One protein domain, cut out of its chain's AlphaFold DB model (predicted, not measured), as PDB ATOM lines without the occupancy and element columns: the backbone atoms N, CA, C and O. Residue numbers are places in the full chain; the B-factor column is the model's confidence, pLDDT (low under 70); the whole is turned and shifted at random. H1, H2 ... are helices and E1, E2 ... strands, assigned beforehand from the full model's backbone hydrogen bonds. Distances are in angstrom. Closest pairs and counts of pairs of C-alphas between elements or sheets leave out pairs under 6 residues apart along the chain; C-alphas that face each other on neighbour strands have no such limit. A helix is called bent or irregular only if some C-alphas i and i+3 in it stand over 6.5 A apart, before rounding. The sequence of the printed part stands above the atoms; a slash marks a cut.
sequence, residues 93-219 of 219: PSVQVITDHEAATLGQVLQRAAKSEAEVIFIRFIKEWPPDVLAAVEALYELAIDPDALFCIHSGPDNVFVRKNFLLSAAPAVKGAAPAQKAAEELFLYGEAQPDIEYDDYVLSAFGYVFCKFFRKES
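What this domain is: This is residues 93 to 219 of the 219 residues of an uncharacterized protein of Candidatus Abyssubacteria bacterium SURF_5 (UniProt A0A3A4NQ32). A twisted sheet of six strands runs through the middle, with H1, H3 and H4 over one face and H2 alone on the other, where the sheet curls round it: three layers. The printed part has 127 residues, with four named helices and six named strands in the order E1 H1 E2 H2 E3 E4 H3 H4 E5 E6. The sheet runs E1 E2 E4 E3 E6 E5 and is mixed; the class is mixed, helices and strands. The whole is compact and rounded, with a radius of gyration of the C-alphas of 13.4 A and spans of 36 by 33 by 25 A.

How they stand to each other: Edge strand E1, residues 95 to 99, is parallel to its neighbour E2, residues 120 to 124; N 96 and O 120 are 2.9 A apart, within hydrogen-bond range. With H1, residues 106 to 115, they form a strand-helix-strand unit, two parallel neighbour strands with a helix between, its crossover right-handed. H1 has a height over the sheet of 9.8 A. H2, residues 133 to 145, is on the opposite face; its closest C-alphas to E3, residues 149 to 154, are those of Leu 143 and Ala 149, 6.0 A. E2, H2 and E3 form a split unit, with E4, residues 159 to 163, between the strands; its crossover is left-handed. E3 and E4 are a hairpin, with N 161 and O 152 2.8 A apart; E4 is also antiparallel to E2, with N 121 and O 162 2.8 A apart. H3, residues 164 to 170, touches H1 at a steep tilt of 42 degrees, opposite ways; the closest C-alphas, of Ala 113 and Lys 164, are 6.4 A apart. H4, residues 180 to 192, is irregular, with C-alphas 181 and 184 7.2 A apart. H4 and H1 touch only at their ends, closest at the C-alphas of Leu 106 and Ala 180, 4.5 A. Edge strand E5, residues 197 to 204, and E6, residues 210 to 216, are a hairpin, with N 200 and O 213 2.8 A apart; E6 is antiparallel to E3, with N 153 and O 212 2.8 A apart. Every O i to N i+4 pair is within hydrogen-bond range in H2 and H3, but 5 of 6 in H1 and 7 of 9 in H4.

Where its parts are: E1 begins at C-alpha 95, (133.754, 55.021, 27.484). H2 spans 18.3 A, H4 19.2 A, E5 19.4 A and E6 19.7 A; E5 bends by 64 degrees at residue 201. E6 ends at C-alpha 216, (125.386, 71.163, 16.097).

The domain as a whole: The farthest C-alphas, of Glu 128 and Ser 219, are 41.8 A apart. The printed part has no cut and no long link. Its pLDDT is under 70 at residues 126 to 131, 155 to 157 and 218 to 219.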
ATOM      1  N   PRO A  93     127.469  54.499  23.980       94.00
ATOM      2  CA  PRO A  93     128.795  54.747  23.447       94.00
ATOM      3  C   PRO A  93     129.859  54.234  24.416       94.00
ATOM      4  O   PRO A  93     129.785  54.456  25.628       94.00
ATOM      5  N   SER A  94     130.879  53.589  23.862       94.38
ATOM      6  CA  SER A  94     132.023  53.094  24.631       94.38
ATOM      7  C   SER A  94     132.743  54.234  25.366       94.38
ATOM      8  O   SER A  94     132.930  55.325  24.817       94.38
ATOM      9  N   VAL A  95     133.173  53.987  26.610       93.56
ATOM     10  CA  VAL A  95     133.754  55.021  27.484       93.56
ATOM     11  C   VAL A  95     135.177  54.691  27.910       93.56
ATOM     12  O   VAL A  95     135.447  53.630  28.464       93.56
ATOM     13  N   GLN A  96     136.073  55.664  27.760       94.12
ATOM     14  CA  GLN A  96     137.339  55.703  28.482       94.12
ATOM     15  C   GLN A  96     137.232  56.699  29.630       94.12
ATOM     16  O   GLN A  96     137.072  57.900  29.408       94.12
ATOM     17  N   VAL A  97     137.391  56.213  30.858       91.31
ATOM     18  CA  VAL A  97     137.497  57.082  32.033       91.31
ATOM     19  C   VAL A  97     138.933  57.590  32.144       91.31
ATOM     20  O   VAL A  97     139.875  56.803  32.047       91.31
ATOM     21  N   ILE A  98     139.103  58.898  32.324       90.88
ATOM     22  CA  ILE A  98     140.384  59.530  32.650       90.88
ATOM     23  C   ILE A  98     140.222  60.262  33.976       90.88
ATOM     24  O   ILE A  98     139.348  61.115  34.134       90.88
ATOM     25  N   THR A  99     141.079  59.923  34.927       86.12
ATOM     26  CA  THR A  99     141.021  60.414  36.306       86.12
ATOM     27  C   THR A  99     142.242  61.250  36.686       86.12
ATOM     28  O   THR A  99     143.248  61.291  35.973       86.12
ATOM     29  N   ASP A 100     142.163  61.950  37.820       76.56
ATOM     30  CA  ASP A 100     143.129  62.986  38.230       76.56
ATOM     31  C   ASP A 100     144.544  62.450  38.477       76.56
ATOM     32  O   ASP A 100     145.526  63.182  38.367       76.56
ATOM     33  N   HIS A 101     144.658  61.164  38.795       82.06
ATOM     34  CA  HIS A 101     145.934  60.478  38.958       82.06
ATOM     35  C   HIS A 101     146.530  59.997  37.628       82.06
ATOM     36  O   HIS A 101     147.723  59.711  37.557       82.06
ATOM     37  N   GLU A 102     145.728  59.917  36.568       87.31
ATOM     38  CA  GLU A 102     146.164  59.468  35.247       87.31
ATOM     39  C   GLU A 102     146.612  60.622  34.348       87.31
ATOM     40  O   GLU A 102     147.485  60.433  33.490       87.31
ATOM     41  N   ALA A 103     146.013  61.799  34.523       90.25
ATOM     42  CA  ALA A 103     146.329  63.010  33.781       90.25
ATOM     43  C   ALA A 103     146.166  64.247  34.676       90.25
ATOM     44  O   ALA A 103     145.080  64.536  35.167       90.25
ATOM     45  N   ALA A 104     147.250  65.002  34.841       89.50
ATOM     46  CA  ALA A 104     147.272  66.250  35.599       89.50
ATOM     47  C   ALA A 104     146.943  67.476  34.733       89.50
ATOM     48  O   ALA A 104     146.517  68.505  35.256       89.50
ATOM     49  N   THR A 105     147.135  67.384  33.411       92.06
ATOM     50  CA  THR A 105     146.883  68.489  32.475       92.06
ATOM     51  C   THR A 105     145.953  68.092  31.338       92.06
ATOM     52  O   THR A 105     145.887  66.925  30.946       92.06
ATOM     53  N   LEU A 106     145.279  69.081  30.746       90.62
ATOM     54  CA  LEU A 106     144.423  68.877  29.577       90.62
ATOM     55  C   LEU A 106     145.203  68.290  28.388       90.62
ATOM     56  O   LEU A 106     144.702  67.420  27.686       90.62
ATOM     57  N   GLY A 107     146.472  68.662  28.206       92.69
ATOM     58  CA  GLY A 107     147.344  68.061  27.194       92.69
ATOM     59  C   GLY A 107     147.547  66.555  27.388       92.69
ATOM     60  O   GLY A 107     147.562  65.804  26.415       92.69
ATOM     61  N   GLN A 108     147.647  66.085  28.636       94.38
ATOM     62  CA  GLN A 108     147.734  64.651  28.937       94.38
ATOM     63  C   GLN A 108     146.398  63.936  28.701       94.38
ATOM     64  O   GLN A 108     146.396  62.813  28.194       94.38
ATOM     65  N   VAL A 109     145.271  64.591  29.002       93.69
ATOM     66  CA  VAL A 109     143.929  64.093  28.652       93.69
ATOM     67  C   VAL A 109     143.815  63.903  27.138       93.69
ATOM     68  O   VAL A 109     143.460  62.817  26.690       93.69
ATOM     69  N   LEU A 110     144.203  64.908  26.347       94.19
ATOM     70  CA  LEU A 110     144.192  64.858  24.880       94.19
ATOM     71  C   LEU A 110     145.075  63.731  24.328       94.19
ATOM     72  O   LEU A 110     144.652  62.978  23.453       94.19
ATOM     73  N   GLN A 111     146.287  63.564  24.866       94.00
ATOM     74  CA  GLN A 111     147.190  62.480  24.460       94.00
ATOM     75  C   GLN A 111     146.615  61.090  24.747       94.00
ATOM     76  O   GLN A 111     146.831  60.166  23.963       94.00
ATOM     77  N   ARG A 112     145.909  60.923  25.869       95.06
ATOM     78  CA  ARG A 112     145.232  59.666  26.216       95.06
ATOM     79  C   ARG A 112     144.013  59.431  25.333       95.06
ATOM     80  O   ARG A 112     143.877  58.342  24.786       95.06
ATOM     81  N   ALA A 113     143.188  60.455  25.129       94.94
ATOM     82  CA  ALA A 113     142.033  60.405  24.237       94.94
ATOM     83  C   ALA A 113     142.428  60.009  22.806       94.94
ATOM     84  O   ALA A 113     141.772  59.173  22.191       94.94
ATOM     85  N   ALA A 114     143.548  60.535  22.301       94.88
ATOM     86  CA  ALA A 114     144.065  60.211  20.972       94.88
ATOM     87  C   ALA A 114     144.451  58.730  20.806       94.88
ATOM     88  O   ALA A 114     144.429  58.217  19.691       94.88
ATOM     89  N   LYS A 115     144.800  58.047  21.903       95.69
ATOM     90  CA  LYS A 115     145.175  56.624  21.924       95.69
ATOM     91  C   LYS A 115     144.017  55.696  22.288       95.69
ATOM     92  O   LYS A 115     144.183  54.485  22.218       95.69
ATOM     93  N   SER A 116     142.896  56.244  22.749       95.81
ATOM     94  CA  SER A 116     141.747  55.451  23.170       95.81
ATOM     95  C   SER A 116     140.945  54.987  21.958       95.81
ATOM     96  O   SER A 116     140.736  55.759  21.023       95.81
ATOM     97  N   GLU A 117     140.456  53.752  21.990       95.88
ATOM     98  CA  GLU A 117     139.479  53.228  21.025       95.88
ATOM     99  C   GLU A 117     138.041  53.668  21.370       95.88
ATOM    100  O   GLU A 117     137.156  53.557  20.530       95.88
ATOM    101  N   ALA A 118     137.806  54.207  22.574       96.19
ATOM    102  CA  ALA A 118     136.476  54.578  23.049       96.19
ATOM    103  C   ALA A 118     135.893  55.798  22.314       96.19
ATOM    104  O   ALA A 118     136.614  56.725  21.933       96.19
ATOM    105  N   GLU A 119     134.571  55.827  22.167       95.62
ATOM    106  CA  GLU A 119     133.828  56.918  21.524       95.62
ATOM    107  C   GLU A 119     133.691  58.151  22.418       95.62
ATOM    108  O   GLU A 119     133.688  59.287  21.929       95.62
ATOM    109  N   VAL A 120     133.575  57.938  23.728       95.81
ATOM    110  CA  VAL A 120     133.405  58.981  24.738       95.81
ATOM    111  C   VAL A 120     134.565  58.935  25.720       95.81
ATOM    112  O   VAL A 120     134.970  57.883  26.213       95.81
ATOM    113  N   ILE A 121     135.093  60.111  26.035       95.06
ATOM    114  CA  ILE A 121     136.057  60.298  27.110       95.06
ATOM    115  C   ILE A 121     135.296  60.863  28.303       95.06
ATOM    116  O   ILE A 121     134.761  61.971  28.240       95.06
ATOM    117  N   PHE A 122     135.239  60.094  29.388       92.56
ATOM    118  CA  PHE A 122     134.700  60.569  30.653       92.56
ATOM    119  C   PHE A 122     135.838  61.096  31.516       92.56
ATOM    120  O   PHE A 122     136.691  60.353  32.004       92.56
ATOM    121  N   ILE A 123     135.840  62.403  31.698       90.06
ATOM    122  CA  ILE A 123     136.822  63.106  32.497       90.06
ATOM    123  C   ILE A 123     136.282  63.207  33.929       90.06
ATOM    124  O   ILE A 123     135.265  63.863  34.151       90.06
ATOM    125  N   ARG A 124     136.942  62.542  34.890       85.19
ATOM    126  CA  ARG A 124     136.485  62.414  36.285       85.19
ATOM    127  C   ARG A 124     137.526  62.951  37.268       85.19
ATOM    128  O   ARG A 124     138.443  62.220  37.655       85.19
ATOM    129  N   PHE A 125     137.380  64.203  37.705       71.31
ATOM    130  CA  PHE A 125     138.439  64.898  38.455       71.31
ATOM    131  C   PHE A 125     138.102  65.382  39.872       71.31
ATOM    132  O   PHE A 125     138.986  65.924  40.540       71.31
ATOM    133  N   ILE A 126     136.904  65.109  40.399       63.75
ATOM    134  CA  ILE A 126     136.598  65.394  41.811       63.75
ATOM    135  C   ILE A 126     136.776  64.131  42.663       63.75
ATOM    136  O   ILE A 126     135.956  63.220  42.617       63.75
ATOM    137  N   LYS A 127     137.815  64.108  43.508       54.97
ATOM    138  CA  LYS A 127     138.064  63.034  44.493       54.97
ATOM    139  C   LYS A 127     136.962  62.871  45.546       54.97
ATOM    140  O   LYS A 127     136.790  61.784  46.085       54.97
ATOM    141  N   GLU A 128     136.263  63.956  45.876       51.78
ATOM    142  CA  GLU A 128     135.252  63.998  46.944       51.78
ATOM    143  C   GLU A 128     133.818  63.793  46.445       51.78
ATOM    144  O   GLU A 128     132.920  63.538  47.253       51.78
ATOM    145  N   TRP A 129     133.587  63.879  45.130       54.06
ATOM    146  CA  TRP A 129     132.275  63.590  44.576       54.06
ATOM    147  C   TRP A 129     132.108  62.074  44.557       54.06
ATOM    148  O   TRP A 129     132.947  61.382  43.971       54.06
ATOM    149  N   PRO A 130     131.076  61.521  45.216       57.12
ATOM    150  CA  PRO A 130     130.831  60.096  45.120       57.12
ATOM    151  C   PRO A 130     130.642  59.755  43.638       57.12
ATOM    152  O   PRO A 130     129.975  60.524  42.939       57.12
ATOM    153  N   PRO A 131     131.209  58.638  43.147       66.19
ATOM    154  CA  PRO A 131     130.801  58.116  41.856       66.19
ATOM    155  C   PRO A 131     129.273  58.088  41.836       66.19
ATOM    156  O   PRO A 131     128.649  57.689  42.822       66.19
ATOM    157  N   ASP A 132     128.693  58.634  40.774       81.12
ATOM    158  CA  ASP A 132     127.257  58.574  40.555       81.12
ATOM    159  C   ASP A 132     127.026  57.853  39.238       81.12
ATOM    160  O   ASP A 132     126.840  58.465  38.184       81.12
ATOM    161  N   VAL A 133     127.113  56.524  39.309       86.75
ATOM    162  CA  VAL A 133     126.924  55.643  38.156       86.75
ATOM    163  C   VAL A 133     125.568  55.877  37.491       86.75
ATOM    164  O   VAL A 133     125.470  55.815  36.271       86.75
ATOM    165  N   LEU A 134     124.532  56.216  38.266       89.81
ATOM    166  CA  LEU A 134     123.208  56.503  37.724       89.81
ATOM    167  C   LEU A 134     123.260  57.700  36.768       89.81
ATOM    168  O   LEU A 134     122.851  57.581  35.618       89.81
ATOM    169  N   ALA A 135     123.832  58.817  37.217       87.69
ATOM    170  CA  ALA A 135     123.985  60.000  36.381       87.69
ATOM    171  C   ALA A 135     124.907  59.762  35.176       87.69
ATOM    172  O   ALA A 135     124.668  60.298  34.098       87.69
ATOM    173  N   ALA A 136     125.953  58.947  35.349       89.69
ATOM    174  CA  ALA A 136     126.860  58.589  34.266       89.69
ATOM    175  C   ALA A 136     126.154  57.790  33.161       89.69
ATOM    176  O   ALA A 136     126.283  58.128  31.988       89.69
ATOM    177  N   VAL A 137     125.371  56.769  33.528       92.50
ATOM    178  CA  VAL A 137     124.566  55.993  32.572       92.50
ATOM    179  C   VAL A 137     123.559  56.895  31.863       92.50
ATOM    180  O   VAL A 137     123.371  56.773  30.657       92.50
ATOM    181  N   GLU A 138     122.947  57.839  32.575       90.19
ATOM    182  CA  GLU A 138     122.017  58.778  31.955       90.19
ATOM    183  C   GLU A 138     122.683  59.770  31.001       90.19
ATOM    184  O   GLU A 138     122.140  60.012  29.928       90.19
ATOM    185  N   ALA A 139     123.870  60.286  31.321       91.12
ATOM    186  CA  ALA A 139     124.620  61.132  30.395       91.12
ATOM    187  C   ALA A 139     124.975  60.376  29.101       91.12
ATOM    188  O   ALA A 139     124.867  60.930  28.007       91.12
ATOM    189  N   LEU A 140     125.350  59.095  29.207       92.75
ATOM    190  CA  LEU A 140     125.587  58.245  28.037       92.75
ATOM    191  C   LEU A 140     124.312  57.940  27.267       92.75
ATOM    192  O   LEU A 140     124.355  57.878  26.043       92.75
ATOM    193  N   TYR A 141     123.190  57.766  27.961       91.38
ATOM    194  CA  TYR A 141     121.900  57.602  27.313       91.38
ATOM    195  C   TYR A 141     121.529  58.849  26.506       91.38
ATOM    196  O   TYR A 141     121.144  58.702  25.350       91.38
ATOM    197  N   GLU A 142     121.731  60.059  27.044       89.31
ATOM    198  CA  GLU A 142     121.520  61.305  26.288       89.31
ATOM    199  C   GLU A 142     122.418  61.385  25.038       89.31
ATOM    200  O   GLU A 142     121.954  61.773  23.968       89.31
ATOM    201  N   LEU A 143     123.681  60.953  25.130       91.38
ATOM    202  CA  LEU A 143     124.571  60.847  23.965       91.38
ATOM    203  C   LEU A 143     124.123  59.737  22.990       91.38
ATOM    204  O   LEU A 143     124.311  59.854  21.785       91.38
ATOM    205  N   ALA A 144     123.538  58.641  23.467       90.88
ATOM    206  CA  ALA A 144     123.086  57.538  22.617       90.88
ATOM    207  C   ALA A 144     121.795  57.857  21.843       90.88
ATOM    208  O   ALA A 144     121.561  57.288  20.774       90.88
ATOM    209  N   ILE A 145     120.933  58.720  22.391       87.31
ATOM    210  CA  ILE A 145     119.692  59.152  21.730       87.31
ATOM    211  C   ILE A 145     119.897  60.357  20.811       87.31
ATOM    212  O   ILE A 145     119.101  60.536  19.895       87.31
ATOM    213  N   ASP A 146     120.937  61.160  21.046       86.44
ATOM    214  CA  ASP A 146     121.283  62.312  20.220       86.44
ATOM    215  C   ASP A 146     122.719  62.166  19.681       86.44
ATOM    216  O   ASP A 146     123.692  62.524  20.356       86.44
ATOM    217  N   PRO A 147     122.871  61.603  18.469       84.00
ATOM    218  CA  PRO A 147     124.173  61.435  17.831       84.00
ATOM    219  C   PRO A 147     124.894  62.754  17.515       84.00
ATOM    220  O   PRO A 147     126.123  62.745  17.424       84.00
ATOM    221  N   ASP A 148     124.161  63.863  17.378       86.06
ATOM    222  CA  ASP A 148     124.705  65.189  17.059       86.06
ATOM    223  C   ASP A 148     125.198  65.936  18.307       86.06
ATOM    224  O   ASP A 148     125.921  66.937  18.211       86.06
ATOM    225  N   ALA A 149     124.875  65.418  19.495       90.62
ATOM    226  CA  ALA A 149     125.448  65.851  20.756       90.62
ATOM    227  C   ALA A 149     126.976  65.671  20.765       90.62
ATOM    228  O   ALA A 149     127.518  64.566  20.638       90.62
ATOM    229  N   LEU A 150     127.682  66.776  20.991       90.06
ATOM    230  CA  LEU A 150     129.140  66.837  21.005       90.06
ATOM    231  C   LEU A 150     129.711  66.456  22.373       90.06
ATOM    232  O   LEU A 150     130.740  65.781  22.448       90.06
ATOM    233  N   PHE A 151     129.053  66.875  23.455       91.38
ATOM    234  CA  PHE A 151     129.389  66.492  24.826       91.38
ATOM    235  C   PHE A 151     128.296  66.886  25.824       91.38
ATOM    236  O   PHE A 151     127.460  67.737  25.520       91.38
ATOM    237  N   CYS A 152     128.356  66.297  27.021       89.50
ATOM    238  CA  CYS A 152     127.494  66.592  28.161       89.50
ATOM    239  C   CYS A 152     128.332  66.893  29.420       89.50
ATOM    240  O   CYS A 152     129.218  66.116  29.783       89.50
ATOM    241  N   ILE A 153     128.034  67.980  30.131       86.06
ATOM    242  CA  ILE A 153     128.563  68.265  31.471       86.06
ATOM    243  C   ILE A 153     127.549  67.749  32.489       86.06
ATOM    244  O   ILE A 153     126.374  68.114  32.457       86.06
ATOM    245  N   HIS A 154     128.005  66.893  33.399       79.12
ATOM    246  CA  HIS A 154     127.203  66.448  34.533       79.12
ATOM    247  C   HIS A 154     127.522  67.333  35.737       79.12
ATOM    248  O   HIS A 154     128.695  67.569  35.984       79.12
ATOM    249  N   SER A 155     126.491  67.796  36.465       56.91
ATOM    250  CA  SER A 155     126.501  68.783  37.569       56.91
ATOM    251  C   SER A 155     127.401  68.454  38.786       56.91
ATOM    252  O   SER A 155     126.964  68.416  39.938       56.91
ATOM    253  N   GLY A 156     128.691  68.281  38.539       63.22
ATOM    254  CA  GLY A 156     129.809  68.642  39.390       63.22
ATOM    255  C   GLY A 156     130.790  69.401  38.486       63.22
ATOM    256  O   GLY A 156     130.970  68.989  37.341       63.22
ATOM    257  N   PRO A 157     131.402  70.502  38.949       58.81
ATOM    258  CA  PRO A 157     132.082  71.480  38.088       58.81
ATOM    259  C   PRO A 157     133.190  70.914  37.180       58.81
ATOM    260  O   PRO A 157     133.542  71.558  36.199       58.81
ATOM    261  N   ASP A 158     133.687  69.701  37.453       70.44
ATOM    262  CA  ASP A 158     134.850  69.123  36.774       70.44
ATOM    263  C   ASP A 158     134.591  67.735  36.145       70.44
ATOM    264  O   ASP A 158     135.544  67.040  35.781       70.44
ATOM    265  N   ASN A 159     133.326  67.296  36.040       82.69
ATOM    266  CA  ASN A 159     132.966  66.023  35.402       82.69
ATOM    267  C   ASN A 159     132.307  66.262  34.040       82.69
ATOM    268  O   ASN A 159     131.221  66.835  33.950       82.69
ATOM    269  N   VAL A 160     132.929  65.765  32.973       89.56
ATOM    270  CA  VAL A 160     132.428  65.966  31.608       89.56
ATOM    271  C   VAL A 160     132.526  64.688  30.781       89.56
ATOM    272  O   VAL A 160     133.545  63.994  30.792       89.56
ATOM    273  N   PHE A 161     131.447  64.384  30.063       92.56
ATOM    274  CA  PHE A 161     131.361  63.324  29.066       92.56
ATOM    275  C   PHE A 161     131.516  63.954  27.695       92.56
ATOM    276  O   PHE A 161     130.600  64.616  27.220       92.56
ATOM    277  N   VAL A 162     132.663  63.761  27.054       93.88
ATOM    278  CA  VAL A 162     132.973  64.409  25.778       93.88
ATOM    279  C   VAL A 162     133.185  63.380  24.680       93.88
ATOM    280  O   VAL A 162     133.924  62.413  24.869       93.88
ATOM    281  N   ARG A 163     132.551  63.572  23.515       95.00
ATOM    282  CA  ARG A 163     132.844  62.743  22.342       95.00
ATOM    283  C   ARG A 163     134.314  62.916  21.981       95.00
ATOM    284  O   ARG A 163     134.822  64.036  21.880       95.00
ATOM    285  N   LYS A 164     135.014  61.804  21.764       95.44
ATOM    286  CA  LYS A 164     136.456  61.802  21.490       95.44
ATOM    287  C   LYS A 164     136.813  62.702  20.303       95.44
ATOM    288  O   LYS A 164     137.797  63.430  20.372       95.44
ATOM    289  N   ASN A 165     136.024  62.681  19.230       93.44
ATOM    290  CA  ASN A 165     136.259  63.516  18.047       93.44
ATOM    291  C   ASN A 165     136.231  65.022  18.371       93.44
ATOM    292  O   ASN A 165     137.130  65.738  17.939       93.44
ATOM    293  N   PHE A 166     135.262  65.484  19.166       93.06
ATOM    294  CA  PHE A 166     135.167  66.875  19.609       93.06
ATOM    295  C   PHE A 166     136.324  67.252  20.541       93.06
ATOM    296  O   PHE A 166     136.969  68.284  20.362       93.06
ATOM    297  N   LEU A 167     136.651  66.381  21.501       94.06
ATOM    298  CA  LEU A 167     137.794  66.602  22.387       94.06
ATOM    299  C   LEU A 167     139.098  66.779  21.590       94.06
ATOM    300  O   LEU A 167     139.894  67.670  21.879       94.06
ATOM    301  N   LEU A 168     139.315  65.954  20.562       93.62
ATOM    302  CA  LEU A 168     140.502  66.046  19.713       93.62
ATOM    303  C   LEU A 168     140.472  67.256  18.772       93.62
ATOM    304  O   LEU A 168     141.532  67.826  18.513       93.62
ATOM    305  N   SER A 169     139.302  67.695  18.293       91.25
ATOM    306  CA  SER A 169     139.201  68.924  17.490       91.25
ATOM    307  C   SER A 169     139.481  70.182  18.311       91.25
ATOM    308  O   SER A 169     140.006  71.152  17.770       91.25
ATOM    309  N   ALA A 170     139.199  70.153  19.616       89.69
ATOM    310  CA  ALA A 170     139.515  71.240  20.540       89.69
ATOM    311  C   ALA A 170     141.022  71.372  20.830       89.69
ATOM    312  O   ALA A 170     141.482  72.447  21.222       89.69
ATOM    313  N   ALA A 171     141.812  70.313  20.605       89.12
ATOM    314  CA  ALA A 171     143.229  70.235  20.975       89.12
ATOM    315  C   ALA A 171     144.104  71.436  20.547       89.12
ATOM    316  O   ALA A 171     144.941  71.849  21.351       89.12
ATOM    317  N   PRO A 172     143.955  72.021  19.338       86.25
ATOM    318  CA  PRO A 172     144.764  73.167  18.917       86.25
ATOM    319  C   PRO A 172     144.388  74.485  19.606       86.25
ATOM    320  O   PRO A 172     145.202  75.406  19.633       86.25
ATOM    321  N   ALA A 173     143.158  74.597  20.113       84.62
ATOM    322  CA  ALA A 173     142.606  75.830  20.670       84.62
ATOM    323  C   ALA A 173     142.685  75.878  22.202       84.62
ATOM    324  O   ALA A 173     142.803  76.959  22.780       84.62
ATOM    325  N   VAL A 174     142.638  74.719  22.863       85.31
ATOM    326  CA  VAL A 174     142.681  74.636  24.327       85.31
ATOM    327  C   VAL A 174     144.106  74.719  24.866       85.31
ATOM    328  O   VAL A 174     145.073  74.232  24.272       85.31
ATOM    329  N   LYS A 175     144.260  75.306  26.055       84.88
ATOM    330  CA  LYS A 175     145.569  75.404  26.711       84.88
ATOM    331  C   LYS A 175     145.983  74.035  27.245       84.88
ATOM    332  O   LYS A 175     145.629  73.664  28.357       84.88
ATOM    333  N   GLY A 176     146.812  73.297  26.506       84.50
ATOM    334  CA  GLY A 176     147.277  71.965  26.927       84.50
ATOM    335  C   GLY A 176     148.004  71.922  28.286       84.50
ATOM    336  O   GLY A 176     148.033  70.880  28.937       84.50
ATOM    337  N   ALA A 177     148.565  73.045  28.747       89.56
ATOM    338  CA  ALA A 177     149.168  73.167  30.078       89.56
ATOM    339  C   ALA A 177     148.149  73.433  31.206       89.56
ATOM    340  O   ALA A 177     148.534  73.413  32.375       89.56
ATOM    341  N   ALA A 178     146.879  73.700  30.885       89.69
ATOM    342  CA  ALA A 178     145.835  73.910  31.880       89.69
ATOM    343  C   ALA A 178     145.655  72.650  32.747       89.69
ATOM    344  O   ALA A 178     145.774  71.531  32.228       89.69
ATOM    345  N   PRO A 179     145.358  72.810  34.051       89.62
ATOM    346  CA  PRO A 179     145.009  71.691  34.915       89.62
ATOM    347  C   PRO A 179     143.840  70.907  34.328       89.62
ATOM    348  O   PRO A 179     142.893  71.502  33.820       89.62
ATOM    349  N   ALA A 180     143.888  69.582  34.415       87.19
ATOM    350  CA  ALA A 180     142.853  68.737  33.834       87.19
ATOM    351  C   ALA A 180     141.469  68.993  34.469       87.19
ATOM    352  O   ALA A 180     140.459  68.915  33.781       87.19
ATOM    353  N   GLN A 181     141.422  69.429  35.733       85.31
ATOM    354  CA  GLN A 181     140.207  69.893  36.418       85.31
ATOM    355  C   GLN A 181     139.492  71.013  35.644       85.31
ATOM    356  O   GLN A 181     138.274  71.068  35.623       85.31
ATOM    357  N   LYS A 182     140.241  71.866  34.932       86.56
ATOM    358  CA  LYS A 182     139.679  72.937  34.100       86.56
ATOM    359  C   LYS A 182     139.184  72.466  32.732       86.56
ATOM    360  O   LYS A 182     138.793  73.296  31.919       86.56
ATOM    361  N   ALA A 183     139.216  71.162  32.444       86.38
ATOM    362  CA  ALA A 183     138.795  70.638  31.149       86.38
ATOM    363  C   ALA A 183     137.348  71.021  30.824       86.38
ATOM    364  O   ALA A 183     137.090  71.428  29.699       86.38
ATOM    365  N   ALA A 184     136.431  70.938  31.793       86.88
ATOM    366  CA  ALA A 184     135.036  71.319  31.578       86.88
ATOM    367  C   ALA A 184     134.912  72.796  31.160       86.88
ATOM    368  O   ALA A 184     134.302  73.079  30.136       86.88
ATOM    369  N   GLU A 185     135.563  73.713  31.885       87.38
ATOM    370  CA  GLU A 185     135.582  75.155  31.582       87.38
ATOM    371  C   GLU A 185     136.208  75.451  30.205       87.38
ATOM    372  O   GLU A 185     135.627  76.166  29.395       87.38
ATOM    373  N   GLU A 186     137.376  74.878  29.901       88.88
ATOM    374  CA  GLU A 186     138.076  75.124  28.631       88.88
ATOM    375  C   GLU A 186     137.309  74.545  27.426       88.88
ATOM    376  O   GLU A 186     137.250  75.179  26.372       88.88
ATOM    377  N   LEU A 187     136.698  73.362  27.569       88.81
ATOM    378  CA  LEU A 187     135.877  72.747  26.518       88.81
ATOM    379  C   LEU A 187     134.555  73.488  26.319       88.81
ATOM    380  O   LEU A 187     134.113  73.631  25.182       88.81
ATOM    381  N   PHE A 188     133.959  73.982  27.404       88.31
ATOM    382  CA  PHE A 188     132.785  74.846  27.366       88.31
ATOM    383  C   PHE A 188     133.074  76.124  26.570       88.31
ATOM    384  O   PHE A 188     132.416  76.382  25.566       88.31
ATOM    385  N   LEU A 189     134.128  76.862  26.942       89.25
ATOM    386  CA  LEU A 189     134.538  78.088  26.248       89.25
ATOM    387  C   LEU A 189     134.883  77.836  24.774       89.25
ATOM    388  O   LEU A 189     134.581  78.659  23.912       89.25
ATOM    389  N   TYR A 190     135.518  76.701  24.471       90.50
ATOM    390  CA  TYR A 190     135.795  76.307  23.091       90.50
ATOM    391  C   TYR A 190     134.511  76.025  22.300       90.50
ATOM    392  O   TYR A 190     134.415  76.455  21.148       90.50
ATOM    393  N   GLY A 191     133.551  75.317  22.905       89.81
ATOM    394  CA  GLY A 191     132.259  74.981  22.308       89.81
ATOM    395  C   GLY A 191     131.428  76.220  21.987       89.81
ATOM    396  O   GLY A 191     130.999  76.371  20.849       89.81
ATOM    397  N   GLU A 192     131.287  77.146  22.941       89.00
ATOM    398  CA  GLU A 192     130.557  78.411  22.743       89.00
ATOM    399  C   GLU A 192     131.168  79.303  21.652       89.00
ATOM    400  O   GLU A 192     130.470  80.098  21.023       89.00
ATOM    401  N   ALA A 193     132.475  79.187  21.414       90.44
ATOM    402  CA  ALA A 193     133.159  79.957  20.385       90.44
ATOM    403  C   ALA A 193     132.952  79.406  18.959       90.44
ATOM    404  O   ALA A 193     133.361  80.069  18.001       90.44
ATOM    405  N   GLN A 194     132.361  78.214  18.788       88.94
ATOM    406  CA  GLN A 194     132.110  77.651  17.458       88.94
ATOM    407  C   GLN A 194     130.779  78.162  16.880       88.94
ATOM    408  O   GLN A 194     129.744  78.066  17.537       88.94
ATOM    409  N   PRO A 195     130.762  78.668  15.635       86.94
ATOM    410  CA  PRO A 195     129.580  79.309  15.051       86.94
ATOM    411  C   PRO A 195     128.410  78.352  14.758       86.94
ATOM    412  O   PRO A 195     127.274  78.806  14.613       86.94
ATOM    413  N   ASP A 196     128.678  77.053  14.633       88.38
ATOM    414  CA  ASP A 196     127.716  75.993  14.312       88.38
ATOM    415  C   ASP A 196     127.270  75.175  15.533       88.38
ATOM    416  O   ASP A 196     126.440  74.274  15.390       88.38
ATOM    417  N   ILE A 197     127.790  75.488  16.721       89.56
ATOM    418  CA  ILE A 197     127.458  74.795  17.962       89.56
ATOM    419  C   ILE A 197     126.445  75.615  18.768       89.56
ATOM    420  O   ILE A 197     126.615  76.813  18.986       89.56
ATOM    421  N   GLU A 198     125.404  74.943  19.247       89.06
ATOM    422  CA  GLU A 198     124.469  75.453  20.245       89.06
ATOM    423  C   GLU A 198     124.670  74.786  21.604       89.06
ATOM    424  O   GLU A 198     125.273  73.716  21.723       89.06
ATOM    425  N   TYR A 199     124.145  75.454  22.629       88.88
ATOM    426  CA  TYR A 199     124.231  75.062  24.024       88.88
ATOM    427  C   TYR A 199     122.833  74.933  24.634       88.88
ATOM    428  O   TYR A 199     122.033  75.868  24.559       88.88
ATOM    429  N   ASP A 200     122.568  73.795  25.270       87.75
ATOM    430  CA  ASP A 200     121.396  73.561  26.111       87.75
ATOM    431  C   ASP A 200     121.841  73.404  27.573       87.75
ATOM    432  O   ASP A 200     122.490  72.422  27.943       87.75
ATOM    433  N   ASP A 201     121.498  74.394  28.398       78.00
ATOM    434  CA  ASP A 201     121.876  74.479  29.815       78.00
ATOM    435  C   ASP A 201     121.043  73.552  30.723       78.00
ATOM    436  O   ASP A 201     121.333  73.422  31.911       78.00
ATOM    437  N   TYR A 202     119.993  72.903  30.197       77.06
ATOM    438  CA  TYR A 202     119.030  72.167  31.021       77.06
ATOM    439  C   TYR A 202     118.451  70.924  30.338       77.06
ATOM    440  O   TYR A 202     117.234  70.705  30.334       77.06
ATOM    441  N   VAL A 203     119.319  70.029  29.861       84.12
ATOM    442  CA  VAL A 203     118.883  68.690  29.447       84.12
ATOM    443  C   VAL A 203     118.514  67.891  30.691       84.12
ATOM    444  O   VAL A 203     119.372  67.469  31.471       84.12
ATOM    445  N   LEU A 204     117.210  67.704  30.896       84.75
ATOM    446  CA  LEU A 204     116.689  66.932  32.013       84.75
ATOM    447  C   LEU A 204     116.689  65.443  31.669       84.75
ATOM    448  O   LEU A 204     115.927  64.984  30.814       84.75
ATOM    449  N   SER A 205     117.500  64.686  32.397       84.12
ATOM    450  CA  SER A 205     117.551  63.234  32.296       84.12
ATOM    451  C   SER A 205     116.231  62.581  32.701       84.12
ATOM    452  O   SER A 205     115.373  63.175  33.372       84.12
ATOM    453  N   ALA A 206     116.078  61.296  32.379       80.25
ATOM    454  CA  ALA A 206     114.913  60.552  32.819       80.25
ATOM    455  C   ALA A 206     114.819  60.519  34.352       80.25
ATOM    456  O   ALA A 206     113.730  60.695  34.883       80.25
ATOM    457  N   PHE A 207     115.902  60.377  35.111       80.94
ATOM    458  CA  PHE A 207     115.871  60.341  36.576       80.94
ATOM    459  C   PHE A 207     115.942  61.735  37.217       80.94
ATOM    460  O   PHE A 207     115.820  61.842  38.438       80.94
ATOM    461  N   GLY A 208     115.979  62.800  36.409       80.81
ATOM    462  CA  GLY A 208     115.883  64.191  36.854       80.81
ATOM    463  C   GLY A 208     117.227  64.859  37.138       80.81
ATOM    464  O   GLY A 208     117.257  65.864  37.847       80.81
ATOM    465  N   TYR A 209     118.319  64.308  36.613       82.56
ATOM    466  CA  TYR A 209     119.614  64.973  36.590       82.56
ATOM    467  C   TYR A 209     119.606  66.069  35.533       82.56
ATOM    468  O   TYR A 209     119.036  65.909  34.455       82.56
ATOM    469  N   VAL A 210     120.226  67.193  35.870       84.62
ATOM    470  CA  VAL A 210     120.422  68.302  34.943       84.62
ATOM    471  C   VAL A 210     121.794  68.134  34.311       84.62
ATOM    472  O   VAL A 210     122.805  68.065  35.021       84.62
ATOM    473  N   PHE A 211     121.807  68.052  32.986       87.19
ATOM    474  CA  PHE A 211     123.012  68.059  32.176       87.19
ATOM    475  C   PHE A 211     123.058  69.316  31.322       87.19
ATOM    476  O   PHE A 211     122.025  69.818  30.880       87.19
ATOM    477  N   CYS A 212     124.270  69.766  31.041       88.31
ATOM    478  CA  CYS A 212     124.510  70.784  30.035       88.31
ATOM    479  C   CYS A 212     125.018  70.092  28.774       88.31
ATOM    480  O   CYS A 212     125.925  69.265  28.878       88.31
ATOM    481  N   LYS A 213     124.475  70.398  27.600       90.06
ATOM    482  CA  LYS A 213     124.828  69.712  26.352       90.06
ATOM    483  C   LYS A 213     125.156  70.702  25.248       90.06
ATOM    484  O   LYS A 213     124.462  71.695  25.075       90.06
ATOM    485  N   PHE A 214     126.173  70.376  24.457       90.81
ATOM    486  CA  PHE A 214     126.445  71.061  23.195       90.81
ATOM    487  C   PHE A 214     126.041  70.180  22.016       90.81
ATOM    488  O   PHE A 214     126.283  68.972  22.037       90.81
ATOM    489  N   PHE A 215     125.456  70.777  20.983       90.38
ATOM    490  CA  PHE A 215     125.019  70.085  19.767       90.38
ATOM    491  C   PHE A 215     125.223  70.976  18.539       90.38
ATOM    492  O   PHE A 215     125.369  72.190  18.669       90.38
ATOM    493  N   ARG A 216     125.283  70.386  17.343       87.25
ATOM    494  CA  ARG A 216     125.386  71.163  16.097       87.25
ATOM    495  C   ARG A 216     124.007  71.579  15.602       87.25
ATOM    496  O   ARG A 216     123.075  70.786  15.667       87.25
ATOM    497  N   LYS A 217     123.891  72.788  15.046       80.06
ATOM    498  CA  LYS A 217     122.690  73.183  14.296       80.06
ATOM    499  C   LYS A 217     122.502  72.250  13.104       80.06
ATOM    500  O   LYS A 217     123.415  72.112  12.286       80.06
ATOM    501  N   GLU A 218     121.317  71.660  12.980       66.00
ATOM    502  CA  GLU A 218     120.916  71.011  11.734       66.00
ATOM    503  C   GLU A 218     120.971  72.049  10.598       66.00
ATOM    504  O   GLU A 218     120.512  73.186  10.751       66.00
ATOM    505  N   SER A 219     121.631  71.674   9.497       50.78
ATOM    506  CA  SER A 219     121.806  72.511   8.300       50.78
ATOM    507  C   SER A 219     120.597  72.434   7.379       50.78
ATOM    508  O   SER A 219     120.105  71.303   7.171       50.78
TER     509      SER A 219